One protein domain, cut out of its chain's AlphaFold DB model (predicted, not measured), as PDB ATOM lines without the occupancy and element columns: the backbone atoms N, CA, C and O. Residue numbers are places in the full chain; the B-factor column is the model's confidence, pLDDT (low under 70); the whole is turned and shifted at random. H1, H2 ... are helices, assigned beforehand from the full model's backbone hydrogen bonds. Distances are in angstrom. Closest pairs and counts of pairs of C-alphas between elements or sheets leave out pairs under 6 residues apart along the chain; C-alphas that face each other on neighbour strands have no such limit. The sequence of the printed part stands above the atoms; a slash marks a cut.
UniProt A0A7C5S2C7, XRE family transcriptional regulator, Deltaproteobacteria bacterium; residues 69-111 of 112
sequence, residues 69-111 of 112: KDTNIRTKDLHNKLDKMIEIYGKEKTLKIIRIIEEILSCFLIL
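This is residues 69 to 111 of the 112 residues of the protein "XRE family transcriptional regulator" of Deltaproteobacteria bacterium (UniProt A0A7C5S2C7). Two long helices, H1 and then H2, make an open V, meeting near the single residue that joins them, with their far parts standing free of each other. The printed part has 43 residues with two named helices and no named strand; the class is all helix. It is flat, spanning 36 by 28 by 7 A, and only just loose, close to extended, with a radius of gyration of the C-alphas of 13.7 A.

H1, residues 69 to 89, and H2, residues 91 to 110, are close but not clearly touching; their closest C-alphas, those of Ile 86 and Thr 94, are 6.4 A apart. They run opposite ways at a steep tilt of 59 degrees. Residues 69 to 81 of H1 stand free, and so do residues 96 to 111, of which 96 to 110 belong to H2. In H2 every O i to N i+4 pair is within hydrogen-bond range; in H1, 16 of 17 are.

H1 begins at C-alpha 69 (233.618, 179.197, 232.338) and is 30.7 A long from first to last C-alpha. H2 is 28.9 A long and ends at C-alpha 110 (203.035, 180.223, 251.781).

The C-alphas farthest apart, those of Lys 69 and Leu 111, are 36.8 A apart. The printed part has no cut, and the link from H1 to H2 is tight. Mean pLDDT of the printed part is 78.4; residues 69 to 75 and residue 111 are under 70.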
ATOM      1  N   LYS A  69     232.840 177.997 232.676       57.91
ATOM      2  CA  LYS A  69     233.618 179.197 232.338       57.91
ATOM      3  C   LYS A  69     232.741 180.384 231.921       57.91
ATOM      4  O   LYS A  69     233.113 181.523 232.193       57.91
ATOM      5  N   ASP A  70     231.583 180.125 231.320       59.56
ATOM      6  CA  ASP A  70     230.622 181.146 230.891       59.56
ATOM      7  C   ASP A  70     229.800 181.681 232.059       59.56
ATOM      8  O   ASP A  70     229.522 182.881 232.109       59.56
ATOM      9  N   THR A  71     229.501 180.838 233.049       57.62
ATOM     10  CA  THR A  71     228.810 181.255 234.273       57.62
ATOM     11  C   THR A  71     229.586 182.368 234.986       57.62
ATOM     12  O   THR A  71     229.003 183.389 235.345       57.62
ATOM     13  N   ASN A  72     230.916 182.265 235.105       59.12
ATOM     14  CA  ASN A  72     231.730 183.297 235.767       59.12
ATOM     15  C   ASN A  72     231.722 184.645 235.002       59.12
ATOM     16  O   ASN A  72     231.663 185.714 235.607       59.12
ATOM     17  N   ILE A  73     231.694 184.607 233.664       62.78
ATOM     18  CA  ILE A  73     231.624 185.809 232.811       62.78
ATOM     19  C   ILE A  73     230.234 186.455 232.894       62.78
ATOM     20  O   ILE A  73     230.131 187.656 233.146       62.78
ATOM     21  N   ARG A  74     229.160 185.662 232.761       63.66
ATOM     22  CA  ARG A  74     227.769 186.136 232.875       63.66
ATOM     23  C   ARG A  74     227.484 186.758 234.230       63.66
ATOM     24  O   ARG A  74     226.889 187.830 234.287       63.66
ATOM     25  N   THR A  75     227.927 186.114 235.307       68.00
ATOM     26  CA  THR A  75     227.721 186.638 236.661       68.00
ATOM     27  C   THR A  75     228.385 188.008 236.801       68.00
ATOM     28  O   THR A  75     227.785 188.927 237.352       68.00
ATOM     29  N   LYS A  76     229.587 188.195 236.247       71.69
ATOM     30  CA  LYS A  76     230.307 189.474 236.299       71.69
ATOM     31  C   LYS A  76     229.634 190.563 235.459       71.69
ATOM     32  O   LYS A  76     229.485 191.688 235.924       71.69
ATOM     33  N   ASP A  77     229.166 190.225 234.261       76.94
ATOM     34  CA  ASP A  77     228.423 191.152 233.400       76.94
ATOM     35  C   ASP A  77     227.068 191.552 233.991       76.94
ATOM     36  O   ASP A  77     226.642 192.701 233.844       76.94
ATOM     37  N   LEU A  78     226.395 190.624 234.677       78.50
ATOM     38  CA  LEU A  78     225.146 190.899 235.373       78.50
ATOM     39  C   LEU A  78     225.372 191.833 236.563       78.50
ATOM     40  O   LEU A  78     224.637 192.810 236.681       78.50
ATOM     41  N   HIS A  79     226.409 191.596 237.374       80.56
ATOM     42  CA  HIS A  79     226.807 192.522 238.442       80.56
ATOM     43  C   HIS A  79     227.116 193.911 237.878       80.56
ATOM     44  O   HIS A  79     226.516 194.883 238.315       80.56
ATOM     45  N   ASN A  80     227.922 194.010 236.816       80.00
ATOM     46  CA  ASN A  80     228.244 195.296 236.191       80.00
ATOM     47  C   ASN A  80     227.002 196.034 235.651       80.00
ATOM     48  O   ASN A  80     226.916 197.262 235.711       80.00
ATOM     49  N   LYS A  81     226.034 195.305 235.078       82.31
ATOM     50  CA  LYS A  81     224.749 195.883 234.648       82.31
ATOM     51  C   LYS A  81     223.907 196.327 235.835       82.31
ATOM     52  O   LYS A  81     223.290 197.387 235.758       82.31
ATOM     53  N   LEU A  82     223.878 195.529 236.897       79.06
ATOM     54  CA  LEU A  82     223.137 195.828 238.113       79.06
ATOM     55  C   LEU A  82     223.715 197.063 238.811       79.06
ATOM     56  O   LEU A  82     222.951 197.952 239.167       79.06
ATOM     57  N   ASP A  83     225.039 197.179 238.898       84.38
ATOM     58  CA  ASP A  83     225.738 198.343 239.449       84.38
ATOM     59  C   ASP A  83     225.389 199.619 238.674       84.38
ATOM     60  O   ASP A  83     225.011 200.630 239.267       84.38
ATOM     61  N   LYS A  84     225.389 199.553 237.336       81.38
ATOM     62  CA  LYS A  84     224.933 200.668 236.489       81.38
ATOM     63  C   LYS A  84     223.460 201.006 236.699       81.38
ATOM     64  O   LYS A  84     223.091 202.175 236.692       81.38
ATOM     65  N   MET A  85     222.593 200.008 236.875       79.25
ATOM     66  CA  MET A  85     221.183 200.258 237.186       79.25
ATOM     67  C   MET A  85     221.025 200.913 238.564       79.25
ATOM     68  O   MET A  85     220.228 201.835 238.706       79.25
ATOM     69  N   ILE A  86     221.804 200.493 239.562       81.88
ATOM     70  CA  ILE A  86     221.813 201.103 240.896       81.88
ATOM     71  C   ILE A  86     222.265 202.565 240.821       81.88
ATOM     72  O   ILE A  86     221.678 203.411 241.495       81.88
ATOM     73  N   GLU A  87     223.246 202.880 239.976       80.25
ATOM     74  CA  GLU A  87     223.693 204.252 239.727       80.25
ATOM     75  C   GLU A  87     222.604 205.103 239.045       80.25
ATOM     76  O   GLU A  87     222.310 206.207 239.497       80.25
ATOM     77  N   ILE A  88     221.948 204.573 238.006       81.00
ATOM     78  CA  ILE A  88     220.925 205.294 237.225       81.00
ATOM     79  C   ILE A  88     219.642 205.532 238.031       81.00
ATOM     80  O   ILE A  88     219.056 206.615 237.985       81.00
ATOM     81  N   TYR A  89     219.160 204.511 238.738       79.94
ATOM     82  CA  TYR A  89     217.874 204.567 239.435       79.94
ATOM     83  C   TYR A  89     218.008 205.009 240.898       79.94
ATOM     84  O   TYR A  89     217.022 205.463 241.489       79.94
ATOM     85  N   GLY A  90     219.216 204.944 241.462       77.88
ATOM     86  CA  GLY A  90     219.514 205.283 242.846       77.88
ATOM     87  C   GLY A  90     219.116 204.177 243.829       77.88
ATOM     88  O   GLY A  90     218.102 203.492 243.673       77.88
ATOM     89  N   LYS A  91     219.905 204.042 244.902       76.56
ATOM     90  CA  LYS A  91     219.791 202.972 245.910       76.56
ATOM     91  C   LYS A  91     218.379 202.804 246.490       76.56
ATOM     92  O   LYS A  91     217.936 201.677 246.700       76.56
ATOM     93  N   GLU A  92     217.651 203.899 246.717       79.12
ATOM     94  CA  GLU A  92     216.301 203.841 247.292       79.12
ATOM     95  C   GLU A  92     215.264 203.177 246.383       79.12
ATOM     96  O   GLU A  92     214.399 202.446 246.867       79.12
ATOM     97  N   LYS A  93     215.329 203.409 245.067       80.62
ATOM     98  CA  LYS A  93     214.377 202.797 244.130       80.62
ATOM     99  C   LYS A  93     214.663 201.308 243.969       80.62
ATOM    100  O   LYS A  93     213.725 200.516 243.973       80.62
ATOM    101  N   THR A  94     215.938 200.921 243.924       78.06
ATOM    102  CA  THR A  94     216.342 199.509 243.882       78.06
ATOM    103  C   THR A  94     215.881 198.753 245.131       78.06
ATOM    104  O   THR A  94     215.325 197.666 245.009       78.06
ATOM    105  N   LEU A  95     216.018 199.344 246.324       79.88
ATOM    106  CA  LEU A  95     215.536 198.741 247.576       79.88
ATOM    107  C   LEU A  95     214.016 198.531 247.591       79.88
ATOM    108  O   LEU A  95     213.545 197.520 248.107       79.88
ATOM    109  N   LYS A  96     213.241 199.452 247.001       84.44
ATOM    110  CA  LYS A  96     211.787 199.275 246.854       84.44
ATOM    111  C   LYS A  96     211.448 198.094 245.947       84.44
ATOM    112  O   LYS A  96     210.556 197.325 246.281       84.44
ATOM    113  N   ILE A  97     212.169 197.927 244.838       85.75
ATOM    114  CA  ILE A  97     211.973 196.790 243.927       85.75
ATOM    115  C   ILE A  97     212.310 195.468 244.624       85.75
ATOM    116  O   ILE A  97     211.531 194.526 244.526       85.75
ATOM    117  N   ILE A  98     213.427 195.405 245.357       86.62
ATOM    118  CA  ILE A  98     213.821 194.199 246.101       86.62
ATOM    119  C   ILE A  98     212.741 193.815 247.115       86.62
ATOM    120  O   ILE A  98     212.327 192.663 247.123       86.62
ATOM    121  N   ARG A  99     212.212 194.778 247.883       88.69
ATOM    122  CA  ARG A  99     211.107 194.522 248.822       88.69
ATOM    123  C   ARG A  99     209.875 193.933 248.142       88.69
ATOM    124  O   ARG A  99     209.325 192.960 248.635       88.69
ATOM    125  N   ILE A 100     209.471 194.486 246.998       89.25
ATOM    126  CA  ILE A 100     208.324 193.965 246.240       89.25
ATOM    127  C   ILE A 100     208.584 192.517 245.801       89.25
ATOM    128  O   ILE A 100     207.692 191.678 245.883       89.25
ATOM    129  N   ILE A 101     209.801 192.203 245.350       91.62
ATOM    130  CA  ILE A 101     210.170 190.837 244.951       91.62
ATOM    131  C   ILE A 101     210.156 189.892 246.160       91.62
ATOM    132  O   ILE A 101     209.620 188.793 246.051       91.62
ATOM    133  N   GLU A 102     210.700 190.309 247.304       92.19
ATOM    134  CA  GLU A 102     210.670 189.533 248.553       92.19
ATOM    135  C   GLU A 102     209.230 189.252 249.003       92.19
ATOM    136  O   GLU A 102     208.908 188.118 249.356       92.19
ATOM    137  N   GLU A 103     208.342 190.245 248.913       91.06
ATOM    138  CA  GLU A 103     206.916 190.094 249.213       91.06
ATOM    139  C   GLU A 103     206.246 189.088 248.262       91.06
ATOM    140  O   GLU A 103     205.578 188.162 248.721       91.06
ATOM    141  N   ILE A 104     206.486 189.189 246.950       92.69
ATOM    142  CA  ILE A 104     205.935 188.249 245.958       92.69
ATOM    143  C   ILE A 104     206.431 186.818 246.209       92.69
ATOM    144  O   ILE A 104     205.640 185.874 246.171       92.69
ATOM    145  N   LEU A 105     207.726 186.648 246.483       91.50
ATOM    146  CA  LEU A 105     208.313 185.336 246.759       91.50
ATOM    147  C   LEU A 105     207.773 184.741 248.064       91.50
ATOM    148  O   LEU A 105     207.491 183.545 248.115       91.50
ATOM    149  N   SER A 106     207.568 185.570 249.091       87.50
ATOM    150  CA  SER A 106     206.960 185.134 250.350       87.50
ATOM    151  C   SER A 106     205.524 184.640 250.152       87.50
ATOM    152  O   SER A 106     205.156 183.597 250.690       87.50
ATOM    153  N   CYS A 107     204.744 185.311 249.298       80.69
ATOM    154  CA  CYS A 107     203.395 184.881 248.945       80.69
ATOM    155  C   CYS A 107     203.389 183.525 248.225       80.69
ATOM    156  O   CYS A 107     202.524 182.700 248.497       80.69
ATOM    157  N   PHE A 108     204.360 183.264 247.346       85.25
ATOM    158  CA  PHE A 108     204.467 181.987 246.632       85.25
ATOM    159  C   PHE A 108     204.864 180.809 247.535       85.25
ATOM    160  O   PHE A 108     204.388 179.699 247.318       85.25
ATOM    161  N   LEU A 109     205.695 181.040 248.555       77.38
ATOM    162  CA  LEU A 109     206.143 180.005 249.499       77.38
ATOM    163  C   LEU A 109     205.085 179.614 250.538       77.38
ATOM    164  O   LEU A 109     205.146 178.516 251.073       77.38
ATOM    165  N   ILE A 110     204.133 180.498 250.837       71.06
ATOM    166  CA  ILE A 110     203.035 180.223 251.781       71.06
ATOM    167  C   ILE A 110     201.872 179.479 251.088       71.06
ATOM    168  O   ILE A 110     200.999 178.929 251.755       71.06
ATOM    169  N   LEU A 111     201.857 179.452 249.750       58.12
ATOM    170  CA  LEU A 111     200.806 178.847 248.919       58.12
ATOM    171  C   LEU A 111     201.155 177.444 248.371       58.12
ATOM    172  O   LEU A 111     200.339 176.874 247.645       58.12
TER     173      LEU A 111